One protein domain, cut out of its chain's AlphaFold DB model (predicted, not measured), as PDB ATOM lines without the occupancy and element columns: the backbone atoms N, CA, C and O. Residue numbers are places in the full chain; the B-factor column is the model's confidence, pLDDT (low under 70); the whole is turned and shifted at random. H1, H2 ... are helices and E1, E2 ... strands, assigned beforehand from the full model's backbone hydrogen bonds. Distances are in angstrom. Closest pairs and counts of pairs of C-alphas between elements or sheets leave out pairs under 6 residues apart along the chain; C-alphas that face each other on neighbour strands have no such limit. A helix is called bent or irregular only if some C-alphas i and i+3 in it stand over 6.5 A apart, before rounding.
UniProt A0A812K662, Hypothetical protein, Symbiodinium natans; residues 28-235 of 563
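Overview. This is residues 28 to 235 of the 563 residues of the protein "Hypothetical protein" of Symbiodinium natans (UniProt A0A812K662). Two sheets stand partly face to face with their strands crossed: the strongly twisted sheet E1 E3 E8 E9 and the smaller sheet E2 E7 E4. The long helix H5 covers one face of the larger sheet with H2 beside it, and the short H1 crosses the opposite face; H3, H4 and the hairpin E5 and E6 lie toward one end of the longest axis, H6 at the other. The printed part has 208 residues with six named helices and nine named strands, in the order H1 E1 H2 E2 E3 E4 H3 H4 E5 E6 E7 E8 H5 E9 H6. The larger sheet is mixed and the other two, E2 E7 E4 and E5 E6, are antiparallel; the class is mixed, helices and strands, with under half of the residues in named elements. The whole is compact, with a radius of gyration of the C-alphas of 16.8 A and spans of 53 by 41 by 28 A.

Arrangement. H1, residues 31 to 37, is joined by a tight link to E1, residues 41 to 46, an edge strand. E1 is antiparallel to E3, residues 88 to 93, with N 42 and O 92 at 2.8 A. E3 is antiparallel to E8, residues 178 to 183, with N 91 and O 180 at 2.9 A. E8, H5, residues 188 to 205, and E9, residues 211 to 213, form a strand-helix-strand unit, two parallel neighbour strands with a helix between, whose crossover is right-handed; N 183 and O 212 are 2.8 A apart. H5 runs along the strands at a height over the sheet of 9.0 A, over E8 and only just over E3, on which 3 of its C-alphas fall. H1 is on the opposite face, only just over E3 with 3 C-alphas falling on it, and runs across the strands at 87 degrees to E3 on the local plane. H2, residues 48 to 60, touches H5, which touches it with residues 197 to 205 alone; the closest C-alphas are those of Arg 59 and Leu 205, 6.8 A apart, and the two helices run the same way at a shallow tilt of 19 degrees. E2, residues 63 to 67, is antiparallel to E7, residues 167 to 172, with N 168 and O 67 at 2.8 A, and E7 to E4, residues 103 to 105, with N 103 and O 169 at 2.8 A. This sheet and the sheet E1 E3 E8 E9 form a sandwich, two sheets face to face, with best planes 45 degrees apart and strands at 65 degrees. H3, residues 127 to 130, and H4, residues 134 to 142, only graze the sheet E2 E7 E4. E5, residues 145 to 147, and E6, residues 154 to 156, are a hairpin, with N 146 and O 155 at 2.8 A. H6, residues 225 to 233, is close to H5 but not clearly touching; the closest C-alphas are those of Val 188 and Phe 231, 6.3 A. Every O i to N i+4 pair is within hydrogen-bond range in H1, H4, H5 and H6, and 7 of 9 in H2; H3 is too short for such a pair.

Along the chain. H1 begins at C-alpha 31, (150.310, 135.684, 161.492). E1 measures 15.8 A from first to last C-alpha, H2 20.5 A, E2 13.2 A, E3 17.0 A, H4 12.3 A, E7 14.3 A, E8 15.2 A, H5 25.3 A and H6 12.2 A. H2 is irregular: C-alphas 49 and 52 are 7.6 A apart. H5 begins at C-alpha 188, (167.728, 133.396, 144.954), and H6 ends at C-alpha 233, (173.614, 140.529, 149.469).

Size, cuts and confidence. The C-alphas farthest apart are those of Gly 126 and Arg 233, 54.0 A. The printed part has no cut. The long links are E2 to E3, E4 to H3 and E9 to H6. The mean pLDDT of the printed part is 90.5; residues 28 to 29 and residue 126 are under 70.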
ATOM      1  N   ALA A  28     160.030 135.488 164.366       41.38
ATOM      2  CA  ALA A  28     159.038 135.261 165.418       41.38
ATOM      3  C   ALA A  28     157.612 135.724 165.039       41.38
ATOM      4  O   ALA A  28     157.435 136.804 164.486       41.38
ATOM      5  N   GLY A  29     156.597 134.938 165.432       55.94
ATOM      6  CA  GLY A  29     155.186 135.359 165.498       55.94
ATOM      7  C   GLY A  29     154.502 135.579 164.149       55.94
ATOM      8  O   GLY A  29     153.952 136.650 163.899       55.94
ATOM      9  N   ASP A  30     154.552 134.583 163.267       71.94
ATOM     10  CA  ASP A  30     154.024 134.740 161.919       71.94
ATOM     11  C   ASP A  30     152.500 134.564 161.871       71.94
ATOM     12  O   ASP A  30     152.001 133.443 161.855       71.94
ATOM     13  N   LYS A  31     151.759 135.672 161.772       86.69
ATOM     14  CA  LYS A  31     150.310 135.684 161.492       86.69
ATOM     15  C   LYS A  31     149.909 134.799 160.298       86.69
ATOM     16  O   LYS A  31     148.767 134.358 160.213       86.69
ATOM     17  N   PHE A  32     150.823 134.557 159.353       90.75
ATOM     18  CA  PHE A  32     150.567 133.655 158.235       90.75
ATOM     19  C   PHE A  32     150.625 132.187 158.646       90.75
ATOM     20  O   PHE A  32     149.924 131.393 158.034       90.75
ATOM     21  N   ARG A  33     151.364 131.802 159.693       91.69
ATOM     22  CA  ARG A  33     151.229 130.448 160.249       91.69
ATOM     23  C   ARG A  33     149.818 130.217 160.744       91.69
ATOM     24  O   ARG A  33     149.205 129.272 160.275       91.69
ATOM     25  N   ASP A  34     149.273 131.130 161.546       93.56
ATOM     26  CA  ASP A  34     147.894 131.020 162.036       93.56
ATOM     27  C   ASP A  34     146.900 130.928 160.866       93.56
ATOM     28  O   ASP A  34     146.049 130.042 160.827       93.56
ATOM     29  N   LEU A  35     147.069 131.767 159.834       95.81
ATOM     30  CA  LEU A  35     146.235 131.730 158.627       95.81
ATOM     31  C   LEU A  35     146.268 130.360 157.911       95.81
ATOM     32  O   LEU A  35     145.250 129.903 157.384       95.81
ATOM     33  N   PHE A  36     147.434 129.715 157.846       96.19
ATOM     34  CA  PHE A  36     147.591 128.405 157.210       96.19
ATOM     35  C   PHE A  36     147.172 127.251 158.134       96.19
ATOM     36  O   PHE A  36     146.560 126.297 157.654       96.19
ATOM     37  N   ASP A  37     147.446 127.336 159.435       95.75
ATOM     38  CA  ASP A  37     147.057 126.360 160.458       95.75
ATOM     39  C   ASP A  37     145.534 126.279 160.602       95.75
ATOM     40  O   ASP A  37     144.973 125.183 160.631       95.75
ATOM     41  N   GLU A  38     144.846 127.422 160.559       96.69
ATOM     42  CA  GLU A  38     143.379 127.514 160.525       96.69
ATOM     43  C   GLU A  38     142.776 127.155 159.153       96.69
ATOM     44  O   GLU A  38     141.557 127.200 158.971       96.69
ATOM     45  N   GLN A  39     143.612 126.828 158.158       96.88
ATOM     46  CA  GLN A  39     143.201 126.565 156.775       96.88
ATOM     47  C   GLN A  39     142.292 127.677 156.215       96.88
ATOM     48  O   GLN A  39     141.251 127.447 155.584       96.88
ATOM     49  N   ARG A  40     142.698 128.922 156.465       97.44
ATOM     50  CA  ARG A  40     142.110 130.125 155.870       97.44
ATOM     51  C   ARG A  40     142.881 130.584 154.640       97.44
ATOM     52  O   ARG A  40     142.294 131.224 153.780       97.44
ATOM     53  N   ALA A  41     144.157 130.238 154.509       97.75
ATOM     54  CA  ALA A  41     144.953 130.592 153.339       97.75
ATOM     55  C   ALA A  41     144.563 129.762 152.104       97.75
ATOM     56  O   ALA A  41     144.749 128.551 152.097       97.75
ATOM     57  N   MET A  42     144.102 130.392 151.023       97.75
ATOM     58  CA  MET A  42     144.024 129.766 149.696       97.75
ATOM     59  C   MET A  42     145.181 130.249 148.826       97.75
ATOM     60  O   MET A  42     145.452 131.446 148.768       97.75
ATOM     61  N   VAL A  43     145.850 129.339 148.119       97.25
ATOM     62  CA  VAL A  43     147.075 129.632 147.365       97.25
ATOM     63  C   VAL A  43     146.904 129.389 145.868       97.25
ATOM     64  O   VAL A  43     146.524 128.302 145.431       97.25
ATOM     65  N   LYS A  44     147.217 130.392 145.046       96.75
ATOM     66  CA  LYS A  44     147.260 130.268 143.582       96.75
ATOM     67  C   LYS A  44     148.689 130.398 143.099       96.75
ATOM     68  O   LYS A  44     149.253 131.483 143.151       96.75
ATOM     69  N   THR A  45     149.243 129.335 142.535       95.88
ATOM     70  CA  THR A  45     150.460 129.439 141.721       95.88
ATOM     71  C   THR A  45     150.146 130.121 140.398       95.88
ATOM     72  O   THR A  45     149.146 129.793 139.752       95.88
ATOM     73  N   VAL A  46     151.018 131.024 139.971       95.44
ATOM     74  CA  VAL A  46     150.877 131.757 138.713       95.44
ATOM     75  C   VAL A  46     152.078 131.413 137.849       95.44
ATOM     76  O   VAL A  46     153.201 131.344 138.349       95.44
ATOM     77  N   ARG A  47     151.854 131.144 136.560       92.88
ATOM     78  CA  ARG A  47     152.983 130.979 135.643       92.88
ATOM     79  C   ARG A  47     153.686 132.314 135.489       92.88
ATOM     80  O   ARG A  47     153.018 133.339 135.412       92.88
ATOM     81  N   ASN A  48     155.008 132.295 135.377       89.75
ATOM     82  CA  ASN A  48     155.802 133.524 135.322       89.75
ATOM     83  C   ASN A  48     155.326 134.460 134.187       89.75
ATOM     84  O   ASN A  48     155.266 135.671 134.366       89.75
ATOM     85  N   THR A  49     154.874 133.901 133.060       87.38
ATOM     86  CA  THR A  49     154.338 134.638 131.901       87.38
ATOM     87  C   THR A  49     152.936 135.222 132.085       87.38
ATOM     88  O   THR A  49     152.559 136.118 131.338       87.38
ATOM     89  N   ASP A  50     152.161 134.748 133.062       91.25
ATOM     90  CA  ASP A  50     150.714 135.011 133.149       91.25
ATOM     91  C   ASP A  50     150.377 136.147 134.136       91.25
ATOM     92  O   ASP A  50     149.209 136.498 134.331       91.25
ATOM     93  N   TRP A  51     151.387 136.751 134.775       92.12
ATOM     94  CA  TRP A  51     151.192 137.780 135.802       92.12
ATOM     95  C   TRP A  51     150.477 139.033 135.290       92.12
ATOM     96  O   TRP A  51     149.569 139.516 135.965       92.12
ATOM     97  N   LEU A  52     150.822 139.556 134.106       88.44
ATOM     98  CA  LEU A  52     150.152 140.756 133.580       88.44
ATOM     99  C   LEU A  52     148.679 140.500 133.253       88.44
ATOM    100  O   LEU A  52     147.827 141.347 133.532       88.44
ATOM    101  N   GLU A  53     148.362 139.322 132.711       89.62
ATOM    102  CA  GLU A  53     146.979 138.921 132.458       89.62
ATOM    103  C   GLU A  53     146.201 138.811 133.775       89.62
ATOM    104  O   GLU A  53     145.091 139.339 133.889       89.62
ATOM    105  N   LEU A  54     146.789 138.174 134.793       93.44
ATOM    106  CA  LEU A  54     146.170 138.056 136.109       93.44
ATOM    107  C   LEU A  54     145.928 139.428 136.749       93.44
ATOM    108  O   LEU A  54     144.834 139.676 137.243       93.44
ATOM    109  N   ILE A  55     146.903 140.334 136.700       92.44
ATOM    110  CA  ILE A  55     146.768 141.696 137.235       92.44
ATOM    111  C   ILE A  55     145.664 142.464 136.511       92.44
ATOM    112  O   ILE A  55     144.858 143.134 137.151       92.44
ATOM    113  N   SER A  56     145.577 142.341 135.185       89.12
ATOM    114  CA  SER A  56     144.481 142.927 134.405       89.12
ATOM    115  C   SER A  56     143.111 142.430 134.893       89.12
ATOM    116  O   SER A  56     142.192 143.221 135.130       89.12
ATOM    117  N   LYS A  57     142.984 141.121 135.142       92.06
ATOM    118  CA  LYS A  57     141.763 140.517 135.699       92.06
ATOM    119  C   LYS A  57     141.462 141.009 137.121       92.06
ATOM    120  O   LYS A  57     140.330 141.399 137.395       92.06
ATOM    121  N   LEU A  58     142.474 141.092 137.988       93.12
ATOM    122  CA  LEU A  58     142.350 141.647 139.344       93.12
ATOM    123  C   LEU A  58     141.917 143.123 139.338       93.12
ATOM    124  O   LEU A  58     141.208 143.551 140.234       93.12
ATOM    125  N   ARG A  59     142.271 143.914 138.321       88.81
ATOM    126  CA  ARG A  59     141.811 145.314 138.218       88.81
ATOM    127  C   ARG A  59     140.370 145.451 137.752       88.81
ATOM    128  O   ARG A  59     139.658 146.336 138.213       88.81
ATOM    129  N   THR A  60     139.959 144.621 136.798       89.25
ATOM    130  CA  THR A  60     138.588 144.656 136.251       89.25
ATOM    131  C   THR A  60     137.564 144.070 137.218       89.25
ATOM    132  O   THR A  60     136.389 144.425 137.162       89.25
ATOM    133  N   GLY A  61     138.016 143.199 138.120       83.75
ATOM    134  CA  GLY A  61     137.276 142.786 139.301       83.75
ATOM    135  C   GLY A  61     136.148 141.787 139.063       83.75
ATOM    136  O   GLY A  61     135.368 141.564 139.976       83.75
ATOM    137  N   ASN A  62     136.052 141.176 137.879       85.75
ATOM    138  CA  ASN A  62     135.020 140.182 137.571       85.75
ATOM    139  C   ASN A  62     135.593 139.035 136.738       85.75
ATOM    140  O   ASN A  62     135.561 139.054 135.508       85.75
ATOM    141  N   PHE A  63     136.120 138.018 137.411       92.81
ATOM    142  CA  PHE A  63     136.592 136.797 136.765       92.81
ATOM    143  C   PHE A  63     136.503 135.618 137.730       92.81
ATOM    144  O   PHE A  63     136.449 135.809 138.939       92.81
ATOM    145  N   ARG A  64     136.505 134.386 137.219       93.00
ATOM    146  CA  ARG A  64     136.683 133.201 138.067       93.00
ATOM    147  C   ARG A  64     138.153 132.818 138.118       93.00
ATOM    148  O   ARG A  64     138.855 132.901 137.108       93.00
ATOM    149  N   THR A  65     138.614 132.380 139.279       94.38
ATOM    150  CA  THR A  65     139.989 131.918 139.473       94.38
ATOM    151  C   THR A  65     140.004 130.635 140.284       94.38
ATOM    152  O   THR A  65     139.118 130.412 141.103       94.38
ATOM    153  N   SER A  66     141.011 129.800 140.035       94.12
ATOM    154  CA  SER A  66     141.274 128.586 140.808       94.12
ATOM    155  C   SER A  66     142.494 128.766 141.714       94.12
ATOM    156  O   SER A  66     143.499 129.352 141.287       94.12
ATOM    157  N   ALA A  67     142.403 128.227 142.929       96.19
ATOM    158  CA  ALA A  67     143.469 128.116 143.924       96.19
ATOM    159  C   ALA A  67     143.386 126.757 144.635       96.19
ATOM    160  O   ALA A  67     142.398 126.035 144.500       96.19
ATOM    161  N   SER A  68     144.417 126.417 145.399       96.31
ATOM    162  CA  SER A  68     144.417 125.265 146.296       96.31
ATOM    163  C   SER A  68     144.248 125.718 147.742       96.31
ATOM    164  O   SER A  68     144.765 126.759 148.140       96.31
ATOM    165  N   LEU A  69     143.562 124.911 148.542       97.31
ATOM    166  CA  LEU A  69     143.542 125.024 149.994       97.31
ATOM    167  C   LEU A  69     144.594 124.062 150.560       97.31
ATOM    168  O   LEU A  69     144.383 122.854 150.490       97.31
ATOM    169  N   PRO A  70     145.731 124.533 151.080       96.00
ATOM    170  CA  PRO A  70     146.737 123.655 151.645       96.00
ATOM    171  C   PRO A  70     146.263 123.002 152.965       96.00
ATOM    172  O   PRO A  70     145.273 123.434 153.572       96.00
ATOM    173  N   PRO A  71     146.940 121.930 153.414       95.50
ATOM    174  CA  PRO A  71     146.774 121.401 154.767       95.50
ATOM    175  C   PRO A  71     147.308 122.391 155.820       95.50
ATOM    176  O   PRO A  71     148.014 123.338 155.448       95.50
ATOM    177  N   PRO A  72     147.015 122.166 157.119       95.25
ATOM    178  CA  PRO A  72     147.558 122.981 158.206       95.25
ATOM    179  C   PRO A  72     149.078 123.185 158.086       95.25
ATOM    180  O   PRO A  72     149.810 122.280 157.670       95.25
ATOM    181  N   GLY A  73     149.543 124.401 158.370       91.31
ATOM    182  CA  GLY A  73     150.940 124.822 158.239       91.31
ATOM    183  C   GLY A  73     151.442 125.035 156.805       91.31
ATOM    184  O   GLY A  73     152.569 125.494 156.618       91.31
ATOM    185  N   GLY A  74     150.647 124.710 155.778       89.81
ATOM    186  CA  GLY A  74     151.056 124.837 154.374       89.81
ATOM    187  C   GLY A  74     151.954 123.711 153.854       89.81
ATOM    188  O   GLY A  74     152.440 123.792 152.726       89.81
ATOM    189  N   VAL A  75     152.179 122.659 154.647       91.19
ATOM    190  CA  VAL A  75     153.245 121.673 154.404       91.19
ATOM    191  C   VAL A  75     152.736 120.412 153.713       91.19
ATOM    192  O   VAL A  75     151.694 119.843 154.042       91.19
ATOM    193  N   GLY A  76     153.536 119.891 152.784       89.62
ATOM    194  CA  GLY A  76     153.316 118.555 152.243       89.62
ATOM    195  C   GLY A  76     152.128 118.451 151.287       89.62
ATOM    196  O   GLY A  76     151.473 117.409 151.272       89.62
ATOM    197  N   MET A  77     151.856 119.494 150.496       92.50
ATOM    198  CA  MET A  77     150.965 119.467 149.329       92.50
ATOM    199  C   MET A  77     151.741 119.840 148.060       92.50
ATOM    200  O   MET A  77     152.589 120.732 148.066       92.50
ATOM    201  N   ARG A  78     151.443 119.172 146.940       90.75
ATOM    202  CA  ARG A  78     151.939 119.593 145.622       90.75
ATOM    203  C   ARG A  78     151.101 120.764 145.126       90.75
ATOM    204  O   ARG A  78     149.892 120.632 145.003       90.75
ATOM    205  N   LEU A  79     151.749 121.873 144.792       90.69
ATOM    206  CA  LEU A  79     151.091 123.002 144.131       90.69
ATOM    207  C   LEU A  79     151.123 122.848 142.608       90.69
ATOM    208  O   LEU A  79     152.004 122.170 142.068       90.69
ATOM    209  N   PHE A  80     150.185 123.499 141.921       87.88
ATOM    210  CA  PHE A  80     150.108 123.486 140.463       87.88
ATOM    211  C   PHE A  80     151.380 124.058 139.808       87.88
ATOM    212  O   PHE A  80     152.004 125.002 140.292       87.88
ATOM    213  N   GLY A  81     151.761 123.474 138.669       88.06
ATOM    214  CA  GLY A  81     152.912 123.916 137.878       88.06
ATOM    215  C   GLY A  81     154.277 123.537 138.462       88.06
ATOM    216  O   GLY A  81     154.444 123.244 139.651       88.06
ATOM    217  N   GLU A  82     155.288 123.559 137.600       89.06
ATOM    218  CA  GLU A  82     156.679 123.316 137.984       89.06
ATOM    219  C   GLU A  82     157.268 124.553 138.669       89.06
ATOM    220  O   GLU A  82     156.900 125.682 138.347       89.06
ATOM    221  N   LYS A  83     158.197 124.364 139.617       89.12
ATOM    222  CA  LYS A  83     158.791 125.487 140.362       89.12
ATOM    223  C   LYS A  83     159.490 126.489 139.440       89.12
ATOM    224  O   LYS A  83     159.368 127.678 139.671       89.12
ATOM    225  N   CYS A  84     160.161 126.026 138.387       86.75
ATOM    226  CA  CYS A  84     160.877 126.895 137.452       86.75
ATOM    227  C   CYS A  84     159.947 127.778 136.601       86.75
ATOM    228  O   CYS A  84     160.330 128.880 136.239       86.75
ATOM    229  N   THR A  85     158.728 127.324 136.293       88.12
ATOM    230  CA  THR A  85     157.773 128.055 135.437       88.12
ATOM    231  C   THR A  85     156.659 128.739 136.223       88.12
ATOM    232  O   THR A  85     155.875 129.497 135.658       88.12
ATOM    233  N   SER A  86     156.531 128.434 137.513       91.56
ATOM    234  CA  SER A  86     155.523 128.975 138.428       91.56
ATOM    235  C   SER A  86     156.127 129.054 139.827       91.56
ATOM    236  O   SER A  86     155.724 128.315 140.732       91.56
ATOM    237  N   CYS A  87     157.171 129.871 139.979       93.75
ATOM    238  CA  CYS A  87     157.986 129.915 141.197       93.75
ATOM    239  C   CYS A  87     157.286 130.619 142.363       93.75
ATOM    240  O   CYS A  87     157.621 130.370 143.522       93.75
ATOM    241  N   CYS A  88     156.293 131.451 142.061       96.19
ATOM    242  CA  CYS A  88     155.552 132.238 143.030       96.19
ATOM    243  C   CYS A  88     154.054 132.283 142.706       96.19
ATOM    244  O   CYS A  88     153.572 131.725 141.712       96.19
ATOM    245  N   GLY A  89     153.296 132.905 143.598       97.38
ATOM    246  CA  GLY A  89     151.854 132.982 143.496       97.38
ATOM    247  C   GLY A  89     151.239 133.916 144.525       97.38
ATOM    248  O   GLY A  89     151.938 134.666 145.200       97.38
ATOM    249  N   LEU A  90     149.919 133.867 144.636       98.12
ATOM    250  CA  LEU A  90     149.129 134.723 145.515       98.12
ATOM    251  C   LEU A  90     148.469 133.913 146.633       98.12
ATOM    252  O   LEU A  90     148.098 132.755 146.422       98.12
ATOM    253  N   VAL A  91     148.306 134.543 147.795       98.12
ATOM    254  CA  VAL A  91     147.597 134.000 148.958       98.12
ATOM    255  C   VAL A  91     146.370 134.858 149.245       98.12
ATOM    256  O   VAL A  91     146.494 136.074 149.390       98.12
ATOM    257  N   TRP A  92     145.210 134.219 149.380       98.12
ATOM    258  CA  TRP A  92     143.980 134.853 149.850       98.12
ATOM    259  C   TRP A  92     143.580 134.344 151.231       98.12
ATOM    260  O   TRP A  92     143.696 133.149 151.501       98.12
ATOM    261  N   ASP A  93     143.047 135.226 152.071       98.00
ATOM    262  CA  ASP A  93     142.287 134.852 153.258       98.00
ATOM    263  C   ASP A  93     140.856 134.496 152.848       98.00
ATOM    264  O   ASP A  93     140.051 135.346 152.473       98.00
ATOM    265  N   ARG A  94     140.541 133.209 152.946       97.00
ATOM    266  CA  ARG A  94     139.239 132.625 152.636       97.00
ATOM    267  C   ARG A  94     138.085 133.283 153.386       97.00
ATOM    268  O   ARG A  94     136.979 133.304 152.859       97.00
ATOM    269  N   SER A  95     138.311 133.763 154.608       96.62
ATOM    270  CA  SER A  95     137.245 134.367 155.420       96.62
ATOM    271  C   SER A  95     136.749 135.707 154.870       96.62
ATOM    272  O   SER A  95     135.629 136.103 155.172       96.62
ATOM    273  N   GLU A  96     137.538 136.337 154.000       96.94
ATOM    274  CA  GLU A  96     137.210 137.592 153.321       96.94
ATOM    275  C   GLU A  96     136.597 137.363 151.927       96.94
ATOM    276  O   GLU A  96     136.378 138.309 151.172       96.94
ATOM    277  N   LEU A  97     136.346 136.105 151.545       96.38
ATOM    278  CA  LEU A  97     135.854 135.743 150.217       96.38
ATOM    279  C   LEU A  97     134.417 135.232 150.245       96.38
ATOM    280  O   LEU A  97     134.032 134.415 151.081       96.38
ATOM    281  N   ASP A  98     133.652 135.626 149.229       95.44
ATOM    282  CA  ASP A  98     132.361 135.016 148.924       95.44
ATOM    283  C   ASP A  98     132.566 133.704 148.152       95.44
ATOM    284  O   ASP A  98     132.860 133.692 146.953       95.44
ATOM    285  N   LEU A  99     132.427 132.585 148.862       96.62
ATOM    286  CA  LEU A  99     132.536 131.237 148.299       96.62
ATOM    287  C   LEU A  99     131.178 130.571 148.039       96.62
ATOM    288  O   LEU A  99     131.138 129.372 147.764       96.62
ATOM    289  N   SER A 100     130.068 131.313 148.104       95.62
ATOM    290  CA  SER A 100     128.721 130.747 147.916       95.62
ATOM    291  C   SER A 100     128.526 130.082 146.546       95.62
ATOM    292  O   SER A 100     127.801 129.096 146.431       95.62
ATOM    293  N   GLU A 101     129.228 130.573 145.521       94.06
ATOM    294  CA  GLU A 101     129.220 130.033 144.156       94.06
ATOM    295  C   GLU A 101     130.498 129.251 143.801       94.06
ATOM    296  O   GLU A 101     130.807 129.064 142.619       94.06
ATOM    297  N   ALA A 102     131.306 128.848 144.785       95.69
ATOM    298  CA  ALA A 102     132.567 128.162 144.524       95.69
ATOM    299  C   ALA A 102     132.358 126.697 144.100       95.69
ATOM    300  O   ALA A 102     131.564 125.963 144.684       95.69
ATOM    301  N   PHE A 103     133.137 126.244 143.116       95.94
ATOM    302  CA  PHE A 103     133.294 124.824 142.811       95.94
ATOM    303  C   PHE A 103     134.503 124.294 143.575       95.94
ATOM    304  O   PHE A 103     135.620 124.772 143.374       95.94
ATOM    305  N   ILE A 104     134.274 123.330 144.462       96.62
ATOM    306  CA  ILE A 104     135.284 122.809 145.382       96.62
ATOM    307  C   ILE A 104     135.507 121.333 145.074       96.62
ATOM    308  O   ILE A 104     134.606 120.505 145.216       96.62
ATOM    309  N   TRP A 105     136.727 121.014 144.657       94.88
ATOM    310  CA  TRP A 105     137.149 119.675 144.270       94.88
ATOM    311  C   TRP A 105     138.093 119.091 145.321       94.88
ATOM    312  O   TRP A 105     138.992 119.799 145.788       94.88
ATOM    313  N   PRO A 106     137.937 117.810 145.692       94.25
ATOM    314  CA  PRO A 106     138.811 117.178 146.668       94.25
ATOM    315  C   PRO A 106     140.234 116.986 146.119       94.25
ATOM    316  O   PRO A 106     140.470 116.994 144.909       94.25
ATOM    317  N   SER A 107     141.196 116.775 147.022       92.88
ATOM    318  CA  SER A 107     142.571 116.425 146.643       92.88
ATOM    319  C   SER A 107     142.592 115.203 145.722       92.88
ATOM    320  O   SER A 107     141.909 114.215 145.988       92.88
ATOM    321  N   GLY A 108     143.411 115.250 144.669       87.88
ATOM    322  CA  GLY A 108     143.573 114.147 143.713       87.88
ATOM    323  C   GLY A 108     142.585 114.180 142.548       87.88
ATOM    324  O   GLY A 108     142.754 113.432 141.585       87.88
ATOM    325  N   TYR A 109     141.607 115.088 142.577       86.00
ATOM    326  CA  TYR A 109     140.663 115.277 141.486       86.00
ATOM    327  C   TYR A 109     141.148 116.371 140.520       86.00
ATOM    328  O   TYR A 109     141.153 117.559 140.839       86.00
ATOM    329  N   MET A 110     141.557 115.986 139.306       79.06
ATOM    330  CA  MET A 110     142.019 116.928 138.278       79.06
ATOM    331  C   MET A 110     140.829 117.561 137.539       79.06
ATOM    332  O   MET A 110     140.493 117.169 136.418       79.06
ATOM    333  N   ALA A 111     140.181 118.542 138.170       78.88
ATOM    334  CA  ALA A 111     138.975 119.151 137.622       78.88
ATOM    335  C   ALA A 111     139.244 120.041 136.409       78.88
ATOM    336  O   ALA A 111     138.504 119.919 135.427       78.88
ATOM    337  N   LYS A 112     140.292 120.886 136.447       82.50
ATOM    338  CA  LYS A 112     140.576 121.853 135.370       82.50
ATOM    339  C   LYS A 112     139.308 122.650 135.054       82.50
ATOM    340  O   LYS A 112     138.799 122.607 133.927       82.50
ATOM    341  N   THR A 113     138.718 123.245 136.093       83.38
ATOM    342  CA  THR A 113     137.348 123.782 136.067       83.38
ATOM    343  C   THR A 113     137.145 124.762 134.917       83.38
ATOM    344  O   THR A 113     136.117 124.725 134.250       83.38
ATOM    345  N   GLU A 114     138.160 125.567 134.608       80.38
ATOM    346  CA  GLU A 114     138.160 126.552 133.529       80.38
ATOM    347  C   GLU A 114     137.886 125.963 132.134       80.38
ATOM    348  O   GLU A 114     137.361 126.662 131.271       80.38
ATOM    349  N   PHE A 115     138.167 124.675 131.914       81.88
ATOM    350  CA  PHE A 115     137.878 123.974 130.655       81.88
ATOM    351  C   PHE A 115     136.527 123.253 130.656       81.88
ATOM    352  O   PHE A 115     136.096 122.740 129.625       81.88
ATOM    353  N   ASN A 116     135.870 123.186 131.811       84.50
ATOM    354  CA  ASN A 116     134.624 122.457 132.022       84.50
ATOM    355  C   ASN A 116     133.466 123.385 132.400       84.50
ATOM    356  O   ASN A 116     132.476 122.913 132.948       84.50
ATOM    357  N   MET A 117     133.563 124.680 132.098       86.56
ATOM    358  CA  MET A 117     132.468 125.633 132.267       86.56
ATOM    359  C   MET A 117     131.941 126.109 130.915       86.56
ATOM    360  O   MET A 117     132.695 126.266 129.954       86.56
ATOM    361  N   ASN A 118     130.639 126.373 130.844       85.94
ATOM    362  CA  ASN A 118     130.051 127.087 129.715       85.94
ATOM    363  C   ASN A 118     130.210 128.615 129.870       85.94
ATOM    364  O   ASN A 118     130.697 129.120 130.880       85.94
ATOM    365  N   HIS A 119     129.750 129.376 128.873       82.62
ATOM    366  CA  HIS A 119     129.779 130.846 128.884       82.62
ATOM    367  C   HIS A 119     128.923 131.491 129.992       82.62
ATOM    368  O   HIS A 119     129.053 132.686 130.233       82.62
ATOM    369  N   LYS A 120     128.046 130.722 130.650       83.06
ATOM    370  CA  LYS A 120     127.235 131.157 131.796       83.06
ATOM    371  C   LYS A 120     127.893 130.835 133.143       83.06
ATOM    372  O   LYS A 120     127.331 131.178 134.173       83.06
ATOM    373  N   GLY A 121     129.060 130.181 133.145       83.25
ATOM    374  CA  GLY A 121     129.749 129.748 134.363       83.25
ATOM    375  C   GLY A 121     129.214 128.446 134.964       83.25
ATOM    376  O   GLY A 121     129.572 128.107 136.088       83.25
ATOM    377  N   GLU A 122     128.376 127.702 134.240       85.94
ATOM    378  CA  GLU A 122     127.825 126.425 134.701       85.94
ATOM    379  C   GLU A 122     128.757 125.267 134.317       85.94
ATOM    380  O   GLU A 122     129.329 125.260 133.218       85.94
ATOM    381  N   LEU A 123     128.880 124.264 135.193       87.31
ATOM    382  CA  LEU A 123     129.681 123.067 134.931       87.31
ATOM    383  C   LEU A 123     129.078 122.209 133.812       87.31
ATOM    384  O   LEU A 123     127.890 121.891 133.796       87.31
ATOM    385  N   LEU A 124     129.939 121.764 132.906       82.75
ATOM    386  CA  LEU A 124     129.631 120.823 131.840       82.75
ATOM    387  C   LEU A 124     129.805 119.369 132.323       82.75
ATOM    388  O   LEU A 124     130.531 119.079 133.275       82.75
ATOM    389  N   ASN A 125     129.174 118.425 131.617       78.12
ATOM    390  CA  ASN A 125     129.407 116.975 131.737       78.12
ATOM    391  C   ASN A 125     129.051 116.316 133.087       78.12
ATOM    392  O   ASN A 125     129.615 115.276 133.415       78.12
ATOM    393  N   GLY A 126     128.131 116.884 133.876       66.00
ATOM    394  CA  GLY A 126     127.577 116.202 135.059       66.00
ATOM    395  C   GLY A 126     128.586 115.918 136.180       66.00
ATOM    396  O   GLY A 126     128.345 115.056 137.017       66.00
ATOM    397  N   ARG A 127     129.713 116.640 136.221       76.69
ATOM    398  CA  ARG A 127     130.781 116.453 137.225       76.69
ATOM    399  C   ARG A 127     130.438 116.995 138.617       76.69
ATOM    400  O   ARG A 127     131.248 116.896 139.531       76.69
ATOM    401  N   SER A 128     129.243 117.553 138.791       84.12
ATOM    402  CA  SER A 128     128.786 118.153 140.046       84.12
ATOM    403  C   SER A 128     128.708 117.156 141.205       84.12
ATOM    404  O   SER A 128     128.808 117.568 142.353       84.12
ATOM    405  N   SER A 129     128.573 115.855 140.930       86.88
ATOM    406  CA  SER A 129     128.517 114.816 141.968       86.88
ATOM    407  C   SER A 129     129.837 114.601 142.714       86.88
ATOM    408  O   SER A 129     129.824 113.978 143.768       86.88
ATOM    409  N   ALA A 130     130.966 115.074 142.173       88.75
ATOM    410  CA  ALA A 130     132.283 114.974 142.810       88.75
ATOM    411  C   ALA A 130     132.678 116.241 143.594       88.75
ATOM    412  O   ALA A 130     133.767 116.291 144.167       88.75
ATOM    413  N   LEU A 131     131.814 117.262 143.613       92.88
ATOM    414  CA  LEU A 131     132.024 118.457 144.424       92.88
ATOM    415  C   LEU A 131     131.876 118.120 145.910       92.88
ATOM    416  O   LEU A 131     131.011 117.334 146.300       92.88
ATOM    417  N   VAL A 132     132.699 118.749 146.741       95.75
ATOM    418  CA  VAL A 132     132.655 118.618 148.205       95.75
ATOM    419  C   VAL A 132     132.382 119.975 148.848       95.75
ATOM    420  O   VAL A 132     132.560 121.011 148.216       95.75
ATOM    421  N   THR A 133     131.943 119.998 150.108       96.88
ATOM    422  CA  THR A 133     131.864 121.263 150.854       96.88
ATOM    423  C   THR A 133     133.258 121.725 151.280       96.88
ATOM    424  O   THR A 133     134.210 120.936 151.300       96.88
ATOM    425  N   ILE A 134     133.388 123.000 151.651       97.38
ATOM    426  CA  ILE A 134     134.660 123.538 152.145       97.38
ATOM    427  C   ILE A 134     135.090 122.855 153.449       97.38
ATOM    428  O   ILE A 134     136.262 122.520 153.598       97.38
ATOM    429  N   GLU A 135     134.148 122.558 154.347       97.75
ATOM    430  CA  GLU A 135     134.403 121.866 155.615       97.75
ATOM    431  C   GLU A 135     134.940 120.459 155.365       97.75
ATOM    432  O   GLU A 135     135.909 120.041 155.996       97.75
ATOM    433  N   ARG A 136     134.361 119.744 154.388       97.06
ATOM    434  CA  ARG A 136     134.840 118.411 154.018       97.06
ATOM    435  C   ARG A 136     136.238 118.466 153.414       97.06
ATOM    436  O   ARG A 136     137.059 117.602 153.711       97.06
ATOM    437  N   LEU A 137     136.527 119.465 152.579       97.19
ATOM    438  CA  LEU A 137     137.870 119.651 152.029       97.19
ATOM    439  C   LEU A 137     138.895 119.947 153.133       97.19
ATOM    440  O   LEU A 137     139.983 119.371 153.112       97.19
ATOM    441  N   MET A 138     138.549 120.813 154.092       97.38
ATOM    442  CA  MET A 138     139.389 121.115 155.254       97.38
ATOM    443  C   MET A 138     139.698 119.841 156.037       97.38
ATOM    444  O   MET A 138     140.871 119.509 156.178       97.38
ATOM    445  N   GLU A 139     138.669 119.081 156.425       97.19
ATOM    446  CA  GLU A 139     138.803 117.799 157.129       97.19
ATOM    447  C   GLU A 139     139.714 116.823 156.364       97.19
ATOM    448  O   GLU A 139     140.669 116.285 156.926       97.19
ATOM    449  N   CYS A 140     139.481 116.631 155.059       96.19
ATOM    450  CA  CYS A 140     140.329 115.775 154.230       96.19
ATOM    451  C   CYS A 140     141.788 116.241 154.227       96.19
ATOM    452  O   CYS A 140     142.690 115.419 154.363       96.19
ATOM    453  N   ASN A 141     142.041 117.542 154.104       95.88
ATOM    454  CA  ASN A 141     143.394 118.084 154.128       95.88
ATOM    455  C   ASN A 141     144.060 117.915 155.508       95.88
ATOM    456  O   ASN A 141     145.232 117.539 155.552       95.88
ATOM    457  N   SER A 142     143.339 118.136 156.621       95.69
ATOM    458  CA  SER A 142     143.869 117.940 157.983       95.69
ATOM    459  C   SER A 142     144.266 116.481 158.224       95.69
ATOM    460  O   SER A 142     145.308 116.207 158.815       95.69
ATOM    461  N   HIS A 143     143.470 115.541 157.707       95.56
ATOM    462  CA  HIS A 143     143.720 114.100 157.800       95.56
ATOM    463  C   HIS A 143     144.571 113.537 156.649       95.56
ATOM    464  O   HIS A 143     144.740 112.325 156.549       95.56
ATOM    465  N   ARG A 144     145.114 114.392 155.770       94.44
ATOM    466  CA  ARG A 144     145.929 114.001 154.601       94.44
ATOM    467  C   ARG A 144     145.258 112.959 153.691       94.44
ATOM    468  O   ARG A 144     145.914 112.056 153.172       94.44
ATOM    469  N   LEU A 145     143.957 113.098 153.468       95.38
ATOM    470  CA  LEU A 145     143.160 112.221 152.614       95.38
ATOM    471  C   LEU A 145     143.132 112.738 151.170       95.38
ATOM    472  O   LEU A 145     142.837 113.908 150.921       95.38
ATOM    473  N   THR A 146     143.379 111.855 150.204       93.38
ATOM    474  CA  THR A 146     143.198 112.122 148.770       93.38
ATOM    475  C   THR A 146     142.094 111.242 148.199       93.38
ATOM    476  O   THR A 146     141.909 110.111 148.634       93.38
ATOM    477  N   THR A 147     141.378 111.734 147.195       91.19
ATOM    478  CA  THR A 147     140.427 110.921 146.430       91.19
ATOM    479  C   THR A 147     141.180 110.140 145.361       91.19
ATOM    480  O   THR A 147     141.981 110.712 144.617       91.19
ATOM    481  N   ASN A 148     140.934 108.834 145.282       87.38
ATOM    482  CA  ASN A 148     141.414 108.001 144.191       87.38
ATOM    483  C   ASN A 148     140.622 108.336 142.915       87.38
ATOM    484  O   ASN A 148     139.393 108.308 142.918       87.38
ATOM    485  N   ALA A 149     141.320 108.665 141.826       78.06
ATOM    486  CA  ALA A 149     140.684 109.096 140.581       78.06
ATOM    487  C   ALA A 149     139.850 107.994 139.901       78.06
ATOM    488  O   ALA A 149     138.890 108.316 139.202       78.06
ATOM    489  N   ASP A 150     140.196 106.723 140.117       80.75
ATOM    490  CA  ASP A 150     139.543 105.576 139.483       80.75
ATOM    491  C   ASP A 150     138.337 105.087 140.294       80.75
ATOM    492  O   ASP A 150     137.309 104.723 139.722       80.75
ATOM    493  N   THR A 151     138.450 105.074 141.627       84.44
ATOM    494  CA  THR A 151     137.419 104.502 142.513       84.44
ATOM    495  C   THR A 151     136.544 105.547 143.199       84.44
ATOM    496  O   THR A 151     135.454 105.219 143.660       84.44
ATOM    497  N   GLY A 152     136.999 106.800 143.291       83.25
ATOM    498  CA  GLY A 152     136.348 107.845 144.086       83.25
ATOM    499  C   GLY A 152     136.482 107.654 145.603       83.25
ATOM    500  O   GLY A 152     135.947 108.456 146.366       83.25
ATOM    501  N   GLU A 153     137.192 106.618 146.058       89.38
ATOM    502  CA  GLU A 153     137.399 106.343 147.480       89.38
ATOM    503  C   GLU A 153     138.489 107.239 148.076       89.38
ATOM    504  O   GLU A 153     139.416 107.679 147.389       89.38
ATOM    505  N   LEU A 154     138.388 107.498 149.381       92.62
ATOM    506  CA  LEU A 154     139.394 108.259 150.114       92.62
ATOM    507  C   LEU A 154     140.548 107.354 150.538       92.62
ATOM    508  O   LEU A 154     140.344 106.300 151.133       92.62
ATOM    509  N   GLN A 155     141.763 107.819 150.274       94.44
ATOM    510  CA  GLN A 155     143.006 107.165 150.645       94.44
ATOM    511  C   GLN A 155     143.846 108.104 151.511       94.44
ATOM    512  O   GLN A 155     144.062 109.264 151.158       94.44
ATOM    513  N   GLU A 156     144.359 107.590 152.624       94.12
ATOM    514  CA  GLU A 156     145.317 108.306 153.462       94.12
ATOM    515  C   GLU A 156     146.697 108.357 152.792       94.12
ATOM    516  O   GLU A 156     147.217 107.347 152.307       94.12
ATOM    517  N   ILE A 157     147.290 109.550 152.746       93.38
ATOM    518  CA  ILE A 157     148.632 109.762 152.211       93.38
ATOM    519  C   ILE A 157     149.663 109.602 153.337       93.38
ATOM    520  O   ILE A 157     149.590 110.341 154.322       93.38
ATOM    521  N   PRO A 158     150.668 108.715 153.181       91.69
ATOM    522  CA  PRO A 158     151.702 108.514 154.190       91.69
ATOM    523  C   PRO A 158     152.408 109.808 154.600       91.69
ATOM    524  O   PRO A 158     152.651 110.700 153.779       91.69
ATOM    525  N   ILE A 159     152.809 109.883 155.870       86.44
ATOM    526  CA  ILE A 159     153.646 110.972 156.385       86.44
ATOM    527  C   ILE A 159     154.935 111.050 155.551       86.44
ATOM    528  O   ILE A 159     155.581 110.038 155.283       86.44
ATOM    529  N   GLY A 160     155.290 112.258 155.110       84.56
ATOM    530  CA  GLY A 160     156.438 112.513 154.231       84.56
ATOM    531  C   GLY A 160     156.126 112.456 152.729       84.56
ATOM    532  O   GLY A 160     156.904 112.980 151.934       84.56
ATOM    533  N   ALA A 161     154.983 111.900 152.315       91.06
ATOM    534  CA  ALA A 161     154.512 112.006 150.935       91.06
ATOM    535  C   ALA A 161     153.660 113.269 150.744       91.06
ATOM    536  O   ALA A 161     152.843 113.614 151.595       91.06
ATOM    537  N   ASN A 162     153.810 113.949 149.605       91.69
ATOM    538  CA  ASN A 162     153.021 115.145 149.304       91.69
ATOM    539  C   ASN A 162     151.589 114.783 148.887       91.69
ATOM    540  O   ASN A 162     151.407 114.045 147.911       91.69
ATOM    541  N   LEU A 163     150.608 115.386 149.563       92.69
ATOM    542  CA  LEU A 163     149.199 115.393 149.187       92.69
ATOM    543  C   LEU A 163     149.053 115.948 147.762       92.69
ATOM    544  O   LEU A 163     149.797 116.851 147.353       92.69
ATOM    545  N   ALA A 164     148.136 115.377 146.985       91.19
ATOM    546  CA  ALA A 164     147.819 115.914 145.669       91.19
ATOM    547  C   ALA A 164     147.179 117.306 145.809       91.19
ATOM    548  O   ALA A 164     146.715 117.695 146.879       91.19
ATOM    549  N   PHE A 165     147.189 118.091 144.734       89.69
ATOM    550  CA  PHE A 165     146.486 119.368 144.764       89.69
ATOM    551  C   PHE A 165     144.974 119.123 144.848       89.69
ATOM    552  O   PHE A 165     144.453 118.136 144.319       89.69
ATOM    553  N   ASN A 166     144.283 120.056 145.491       94.62
ATOM    554  CA  ASN A 166     142.846 120.264 145.360       94.62
ATOM    555  C   ASN A 166     142.597 121.541 144.541       94.62
ATOM    556  O   ASN A 166     143.539 122.273 144.209       94.62
ATOM    557  N   GLU A 167     141.337 121.802 144.202       95.06
ATOM    558  CA  GLU A 167     140.958 122.979 143.424       95.06
ATOM    559  C   GLU A 167     139.704 123.632 144.017       95.06
ATOM    560  O   GLU A 167     138.653 123.006 144.113       95.06
ATOM    561  N   ILE A 168     139.814 124.906 144.383       96.19
ATOM    562  CA  ILE A 168     138.691 125.791 144.695       96.19
ATOM    563  C   ILE A 168     138.614 126.813 143.567       96.19
ATOM    564  O   ILE A 168     139.538 127.610 143.405       96.19
ATOM    565  N   ASN A 169     137.533 126.788 142.790       95.88
ATOM    566  CA  ASN A 169     137.260 127.749 141.725       95.88
ATOM    567  C   ASN A 169     136.107 128.677 142.126       95.88
ATOM    568  O   ASN A 169     134.966 128.225 142.216       95.88
ATOM    569  N   TRP A 170     136.373 129.970 142.320       95.56
ATOM    570  CA  TRP A 170     135.379 130.938 142.805       95.56
ATOM    571  C   TRP A 170     135.337 132.218 141.953       95.56
ATOM    572  O   TRP A 170     136.313 132.520 141.253       95.56
ATOM    573  N   PRO A 171     134.225 132.980 141.988       94.69
ATOM    574  CA  PRO A 171     134.185 134.348 141.477       94.69
ATOM    575  C   PRO A 171     135.101 135.263 142.300       94.69
ATOM    576  O   PRO A 171     134.859 135.520 143.474       94.69
ATOM    577  N   CYS A 172     136.155 135.779 141.679       94.00
ATOM    578  CA  CYS A 172     137.090 136.716 142.286       94.00
ATOM    579  C   CYS A 172     136.662 138.157 141.987       94.00
ATOM    580  O   CYS A 172     136.527 138.547 140.821       94.00
ATOM    581  N   ARG A 173     136.465 138.936 143.058       93.12
ATOM    582  CA  ARG A 173     136.122 140.356 143.011       93.12
ATOM    583  C   ARG A 173     137.338 141.197 143.356       93.12
ATOM    584  O   ARG A 173     137.643 141.474 144.505       93.12
ATOM    585  N   GLY A 174     138.074 141.565 142.324       92.25
ATOM    586  CA  GLY A 174     139.227 142.441 142.455       92.25
ATOM    587  C   GLY A 174     140.315 141.870 143.365       92.25
ATOM    588  O   GLY A 174     140.789 140.758 143.141       92.25
ATOM    589  N   THR A 175     140.712 142.641 144.376       95.50
ATOM    590  CA  THR A 175     141.742 142.280 145.362       95.50
ATOM    591  C   THR A 175     141.166 141.804 146.694       95.50
ATOM    592  O   THR A 175     141.915 141.698 147.664       95.50
ATOM    593  N   ASP A 176     139.860 141.528 146.764       95.25
ATOM    594  CA  ASP A 176     139.197 141.081 147.990       95.25
ATOM    595  C   ASP A 176     139.900 139.845 148.561       95.25
ATOM    596  O   ASP A 176     140.224 138.905 147.830       95.25
ATOM    597  N   GLY A 177     140.186 139.882 149.863       95.69
ATOM    598  CA  GLY A 177     140.878 138.824 150.596       95.69
ATOM    599  C   GLY A 177     142.340 138.585 150.213       95.69
ATOM    600  O   GLY A 177     142.934 137.659 150.750       95.69
ATOM    601  N   LEU A 178     142.954 139.353 149.306       97.38
ATOM    602  CA  LEU A 178     144.356 139.158 148.921       97.38
ATOM    603  C   LEU A 178     145.301 139.612 150.048       97.38
ATOM    604  O   LEU A 178     145.292 140.781 150.422       97.38
ATOM    605  N   VAL A 179     146.137 138.707 150.573       97.31
ATOM    606  CA  VAL A 179     146.929 138.968 151.797       97.31
ATOM    607  C   VAL A 179     148.438 138.800 151.657       97.31
ATOM    608  O   VAL A 179     149.164 139.358 152.477       97.31
ATOM    609  N   ALA A 180     148.935 138.053 150.665       97.62
ATOM    610  CA  ALA A 180     150.375 137.891 150.446       97.62
ATOM    611  C   ALA A 180     150.723 137.435 149.024       97.62
ATOM    612  O   ALA A 180     149.892 136.886 148.296       97.62
ATOM    613  N   VAL A 181     151.997 137.601 148.671       97.75
ATOM    614  CA  VAL A 181     152.664 136.856 147.597       97.75
ATOM    615  C   VAL A 181     153.443 135.722 148.251       97.75
ATOM    616  O   VAL A 181     154.090 135.943 149.273       97.75
ATOM    617  N   PHE A 182     153.420 134.516 147.685       96.88
ATOM    618  CA  PHE A 182     154.273 133.424 148.159       96.88
ATOM    619  C   PHE A 182     155.319 133.019 147.124       96.88
ATOM    620  O   PHE A 182     155.051 133.055 145.925       96.88
ATOM    621  N   VAL A 183     156.484 132.571 147.586       95.75
ATOM    622  CA  VAL A 183     157.540 131.940 146.781       95.75
ATOM    623  C   VAL A 183     157.728 130.482 147.208       95.75
ATOM    624  O   VAL A 183     157.576 130.141 148.378       95.75
ATOM    625  N   ARG A 184     158.026 129.593 146.253       93.44
ATOM    626  CA  ARG A 184     158.028 128.127 146.448       93.44
ATOM    627  C   ARG A 184     159.373 127.517 146.855       93.44
ATOM    628  O   ARG A 184     159.511 126.286 146.927       93.44
ATOM    629  N   SER A 185     160.399 128.348 146.998       90.81
ATOM    630  CA  SER A 185     161.765 127.928 147.312       90.81
ATOM    631  C   SER A 185     162.628 129.102 147.749       90.81
ATOM    632  O   SER A 185     162.345 130.237 147.379       90.81
ATOM    633  N   VAL A 186     163.741 128.780 148.404       88.19
ATOM    634  CA  VAL A 186     164.833 129.704 148.750       88.19
ATOM    635  C   VAL A 186     165.834 129.944 147.620       88.19
ATOM    636  O   VAL A 186     166.854 130.585 147.836       88.19
ATOM    637  N   ASP A 187     165.577 129.434 146.415       87.25
ATOM    638  CA  ASP A 187     166.393 129.790 145.255       87.25
ATOM    639  C   ASP A 187     166.367 131.317 145.065       87.25
ATOM    640  O   ASP A 187     165.284 131.908 144.959       87.25
ATOM    641  N   VAL A 188     167.550 131.940 145.053       85.50
ATOM    642  CA  VAL A 188     167.728 133.396 144.954       85.50
ATOM    643  C   VAL A 188     166.942 133.947 143.768       85.50
ATOM    644  O   VAL A 188     166.204 134.917 143.914       85.50
ATOM    645  N   ASP A 189     167.013 133.279 142.621       86.06
ATOM    646  CA  ASP A 189     166.344 133.690 141.391       86.06
ATOM    647  C   ASP A 189     164.812 133.723 141.568       86.06
ATOM    648  O   ASP A 189     164.129 134.662 141.145       86.06
ATOM    649  N   HIS A 190     164.253 132.732 142.268       90.62
ATOM    650  CA  HIS A 190     162.819 132.669 142.556       90.62
ATOM    651  C   HIS A 190     162.377 133.744 143.554       90.62
ATOM    652  O   HIS A 190     161.312 134.339 143.376       90.62
ATOM    653  N   VAL A 191     163.184 134.007 144.586       91.38
ATOM    654  CA  VAL A 191     162.906 135.059 145.578       91.38
ATOM    655  C   VAL A 191     162.916 136.431 144.908       91.38
ATOM    656  O   VAL A 191     161.986 137.210 145.099       91.38
ATOM    657  N   LEU A 192     163.909 136.712 144.061       89.88
ATOM    658  CA  LEU A 192     164.009 137.975 143.327       89.88
ATOM    659  C   LEU A 192     162.841 138.185 142.365       89.88
ATOM    660  O   LEU A 192     162.272 139.275 142.319       89.88
ATOM    661  N   HIS A 193     162.437 137.139 141.639       91.19
ATOM    662  CA  HIS A 193     161.251 137.199 140.791       91.19
ATOM    663  C   HIS A 193     159.988 137.502 141.614       91.19
ATOM    664  O   HIS A 193     159.201 138.368 141.235       91.19
ATOM    665  N   ALA A 194     159.819 136.854 142.770       94.25
ATOM    666  CA  ALA A 194     158.686 137.100 143.658       94.25
ATOM    667  C   ALA A 194     158.691 138.523 144.250       94.25
ATOM    668  O   ALA A 194     157.635 139.145 144.343       94.25
ATOM    669  N   LEU A 195     159.859 139.078 144.589       93.81
ATOM    670  CA  LEU A 195     159.992 140.479 145.012       93.81
ATOM    671  C   LEU A 195     159.606 141.457 143.895       93.81
ATOM    672  O   LEU A 195     158.952 142.468 144.152       93.81
ATOM    673  N   GLY A 196     159.967 141.147 142.650       92.88
ATOM    674  CA  GLY A 196     159.511 141.904 141.490       92.88
ATOM    675  C   GLY A 196     157.990 141.840 141.310       92.88
ATOM    676  O   GLY A 196     157.355 142.858 141.043       92.88
ATOM    677  N   VAL A 197     157.379 140.671 141.524       94.12
ATOM    678  CA  VAL A 197     155.916 140.507 141.522       94.12
ATOM    679  C   VAL A 197     155.254 141.336 142.627       94.12
ATOM    680  O   VAL A 197     154.243 141.983 142.363       94.12
ATOM    681  N   VAL A 198     155.817 141.362 143.839       94.69
ATOM    682  CA  VAL A 198     155.326 142.219 144.935       94.69
ATOM    683  C   VAL A 198     155.325 143.686 144.506       94.69
ATOM    684  O   VAL A 198     154.290 144.344 144.597       94.69
ATOM    685  N   ALA A 199     156.444 144.179 143.967       92.25
ATOM    686  CA  ALA A 199     156.557 145.558 143.487       92.25
ATOM    687  C   ALA A 199     155.559 145.866 142.357       92.25
ATOM    688  O   ALA A 199     154.946 146.934 142.322       92.25
ATOM    689  N   LEU A 200     155.360 144.913 141.445       90.56
ATOM    690  CA  LEU A 200     154.404 145.030 140.352       90.56
ATOM    691  C   LEU A 200     152.954 145.113 140.856       90.56
ATOM    692  O   LEU A 200     152.183 145.930 140.353       90.56
ATOM    693  N   LEU A 201     152.573 144.285 141.830       92.06
ATOM    694  CA  LEU A 201     151.233 144.292 142.426       92.06
ATOM    695  C   LEU A 201     150.983 145.570 143.228       92.06
ATOM    696  O   LEU A 201     149.908 146.155 143.100       92.06
ATOM    697  N   GLU A 202     151.971 146.041 143.992       91.19
ATOM    698  CA  GLU A 202     151.886 147.325 144.695       91.19
ATOM    699  C   GLU A 202     151.653 148.466 143.704       91.19
ATOM    700  O   GLU A 202     150.732 149.261 143.878       91.19
ATOM    701  N   HIS A 203     152.419 148.507 142.613       86.00
ATOM    702  CA  HIS A 203     152.260 149.530 141.589       86.00
ATOM    703  C   HIS A 203     150.902 149.446 140.868       86.00
ATOM    704  O   HIS A 203     150.219 150.455 140.703       86.00
ATOM    705  N   ALA A 204     150.503 148.253 140.417       87.00
ATOM    706  CA  ALA A 204     149.339 148.089 139.549       87.00
ATOM    707  C   ALA A 204     147.997 148.061 140.297       87.00
ATOM    708  O   ALA A 204     146.968 148.408 139.710       87.00
ATOM    709  N   LEU A 205     147.997 147.610 141.555       88.69
ATOM    710  CA  LEU A 205     146.799 147.406 142.375       88.69
ATOM    711  C   LEU A 205     146.772 148.287 143.633       88.69
ATOM    712  O   LEU A 205     145.759 148.303 144.325       88.69
ATOM    713  N   GLY A 206     147.859 148.991 143.963       89.19
ATOM    714  CA  GLY A 206     147.962 149.777 145.199       89.19
ATOM    715  C   GLY A 206     148.034 148.926 146.472       89.19
ATOM    716  O   GLY A 206     147.784 149.436 147.560       89.19
ATOM    717  N   CYS A 207     148.328 147.627 146.346       89.38
ATOM    718  CA  CYS A 207     148.296 146.670 147.452       89.38
ATOM    719  C   CYS A 207     149.707 146.370 147.967       89.38
ATOM    720  O   CYS A 207     150.537 145.845 147.228       89.38
ATOM    721  N   GLN A 208     149.961 146.627 149.249       92.12
ATOM    722  CA  GLN A 208     151.215 146.249 149.901       92.12
ATOM    723  C   GLN A 208     151.115 144.827 150.443       92.12
ATOM    724  O   GLN A 208     150.521 144.586 151.494       92.12
ATOM    725  N   LEU A 209     151.679 143.880 149.697       94.12
ATOM    726  CA  LEU A 209     151.616 142.462 150.028       94.12
ATOM    727  C   LEU A 209     152.971 141.987 150.565       94.12
ATOM    728  O   LEU A 209     153.982 142.158 149.882       94.12
ATOM    729  N   PRO A 210     153.023 141.366 151.755       94.94
ATOM    730  CA  PRO A 210     154.237 140.722 152.230       94.94
ATOM    731  C   PRO A 210     154.584 139.512 151.358       94.94
ATOM    732  O   PRO A 210     153.712 138.889 150.742       94.94
ATOM    733  N   LEU A 211     155.871 139.166 151.347       95.38
ATOM    734  CA  LEU A 211     156.376 137.953 150.722       95.38
ATOM    735  C   LEU A 211     156.475 136.840 151.770       95.38
ATOM    736  O   LEU A 211     157.117 137.013 152.804       95.38
ATOM    737  N   VAL A 212     155.879 135.684 151.489       95.31
ATOM    738  CA  VAL A 212     155.990 134.484 152.327       95.31
ATOM    739  C   VAL A 212     156.682 133.357 151.567       95.31
ATOM    740  O   VAL A 212     156.547 133.214 150.355       95.31
ATOM    741  N   LEU A 213     157.436 132.531 152.272       93.75
ATOM    742  CA  LEU A 213     158.056 131.330 151.746       93.75
ATOM    743  C   LEU A 213     157.189 130.125 152.093       93.75
ATOM    744  O   LEU A 213     156.924 129.843 153.261       93.75
ATOM    745  N   MET A 214     156.764 129.417 151.053       92.88
ATOM    746  CA  MET A 214     155.982 128.194 151.146       92.88
ATOM    747  C   MET A 214     156.740 127.078 150.431       92.88
ATOM    748  O   MET A 214     156.686 126.951 149.207       92.88
ATOM    749  N   ASP A 215     157.455 126.258 151.191       84.25
ATOM    750  CA  ASP A 215     158.128 125.075 150.670       84.25
ATOM    751  C   ASP A 215     157.427 123.794 151.159       84.25
ATOM    752  O   ASP A 215     156.539 123.820 152.005       84.25
ATOM    753  N   SER A 216     157.746 122.649 150.554       80.94
ATOM    754  CA  SER A 216     157.062 121.393 150.884       80.94
ATOM    755  C   SER A 216     157.533 120.759 152.194       80.94
ATOM    756  O   SER A 216     156.927 119.778 152.615       80.94
ATOM    757  N   ALA A 217     158.627 121.249 152.779       84.44
ATOM    758  CA  ALA A 217     159.320 120.640 153.909       84.44
ATOM    759  C   ALA A 217     159.105 121.401 155.223       84.44
ATOM    760  O   ALA A 217     159.091 120.782 156.284       84.44
ATOM    761  N   ASN A 218     158.913 122.717 155.159       86.44
ATOM    762  CA  ASN A 218     158.841 123.600 156.309       86.44
ATOM    763  C   ASN A 218     157.504 124.347 156.350       86.44
ATOM    764  O   ASN A 218     156.968 124.688 155.290       86.44
ATOM    765  N   PRO A 219     156.995 124.666 157.555       87.62
ATOM    766  CA  PRO A 219     155.854 125.558 157.708       87.62
ATOM    767  C   PRO A 219     156.060 126.883 156.980       87.62
ATOM    768  O   PRO A 219     157.190 127.378 156.880       87.62
ATOM    769  N   VAL A 220     154.949 127.468 156.525       91.56
ATOM    770  CA  VAL A 220     154.956 128.806 155.930       91.56
ATOM    771  C   VAL A 220     155.649 129.805 156.863       91.56
ATOM    772  O   VAL A 220     155.534 129.721 158.095       91.56
ATOM    773  N   ARG A 221     156.411 130.720 156.266       90.31
ATOM    774  CA  ARG A 221     157.095 131.788 156.996       90.31
ATOM    775  C   ARG A 221     157.209 133.067 156.184       90.31
ATOM    776  O   ARG A 221     157.416 133.015 154.975       90.31
ATOM    777  N   THR A 222     157.116 134.210 156.839       92.06
ATOM    778  CA  THR A 222     157.310 135.521 156.228       92.06
ATOM    779  C   THR A 222     158.786 135.737 155.917       92.06
ATOM    780  O   THR A 222     159.652 135.537 156.765       92.06
ATOM    781  N   LEU A 223     159.083 136.173 154.695       91.44
ATOM    782  CA  LEU A 223     160.400 136.689 154.346       91.44
ATOM    783  C   LEU A 223     160.417 138.166 154.722       91.44
ATOM    784  O   LEU A 223     159.994 139.014 153.937       91.44
ATOM    785  N   ASP A 224     160.842 138.468 155.946       88.12
ATOM    786  CA  ASP A 224     160.950 139.850 156.410       88.12
ATOM    787  C   ASP A 224     162.055 140.623 155.666       88.12
ATOM    788  O   ASP A 224     162.832 140.072 154.883       88.12
ATOM    789  N   GLU A 225     162.138 141.929 155.911       85.94
ATOM    790  CA  GLU A 225     163.140 142.785 155.276       85.94
ATOM    791  C   GLU A 225     164.580 142.327 155.567       85.94
ATOM    792  O   GLU A 225     165.471 142.482 154.737       85.94
ATOM    793  N   THR A 226     164.852 141.757 156.741       86.50
ATOM    794  CA  THR A 226     166.187 141.260 157.110       86.50
ATOM    795  C   THR A 226     166.570 140.048 156.267       86.50
ATOM    796  O   THR A 226     167.682 139.993 155.739       86.50
ATOM    797  N   VAL A 227     165.637 139.120 156.071       85.38
ATOM    798  CA  VAL A 227     165.822 137.944 155.221       85.38
ATOM    799  C   VAL A 227     165.949 138.360 153.752       85.38
ATOM    800  O   VAL A 227     166.889 137.948 153.073       85.38
ATOM    801  N   GLN A 228     165.065 139.236 153.259       87.88
ATOM    802  CA  GLN A 228     165.137 139.774 151.893       87.88
ATOM    803  C   GLN A 228     166.484 140.465 151.626       87.88
ATOM    804  O   GLN A 228     167.087 140.285 150.566       87.88
ATOM    805  N   ARG A 229     167.008 141.201 152.615       84.12
ATOM    806  CA  ARG A 229     168.343 141.811 152.567       84.12
ATOM    807  C   ARG A 229     169.461 140.792 152.464       84.12
ATOM    808  O   ARG A 229     170.398 141.016 151.700       84.12
ATOM    809  N   ALA A 230     169.386 139.702 153.223       84.75
ATOM    810  CA  ALA A 230     170.367 138.628 153.136       84.75
ATOM    811  C   ALA A 230     170.395 138.043 151.716       84.75
ATOM    812  O   ALA A 230     171.459 138.015 151.104       84.75
ATOM    813  N   PHE A 231     169.231 137.723 151.139       83.00
ATOM    814  CA  PHE A 231     169.135 137.257 149.750       83.00
ATOM    815  C   PHE A 231     169.766 138.235 148.757       83.00
ATOM    816  O   PHE A 231     170.507 137.817 147.873       83.00
ATOM    817  N   LEU A 232     169.518 139.537 148.917       81.88
ATOM    818  CA  LEU A 232     170.037 140.563 148.010       81.88
ATOM    819  C   LEU A 232     171.552 140.783 148.117       81.88
ATOM    820  O   LEU A 232     172.174 141.192 147.139       81.88
ATOM    821  N   ARG A 233     172.153 140.504 149.278       79.38
ATOM    822  CA  ARG A 233     173.614 140.529 149.469       79.38
ATOM    823  C   ARG A 233     174.292 139.286 148.912       79.38
ATOM    824  O   ARG A 233     175.399 139.392 148.393       79.38
ATOM    825  N   GLU A 234     173.616 138.148 149.025       75.19
ATOM    826  CA  GLU A 234     174.070 136.861 148.499       75.19
ATOM    827  C   GLU A 234     173.813 136.714 146.998       75.19
ATOM    828  O   GLU A 234     174.238 135.711 146.425       75.19
ATOM    829  N   VAL A 235     173.164 137.696 146.344       71.06
ATOM    830  CA  VAL A 235     173.068 137.750 144.879       71.06
ATOM    831  C   VAL A 235     174.479 137.577 144.343       71.06
ATOM    832  O   VAL A 235     175.322 138.461 144.541       71.06
TER     833      VAL A 235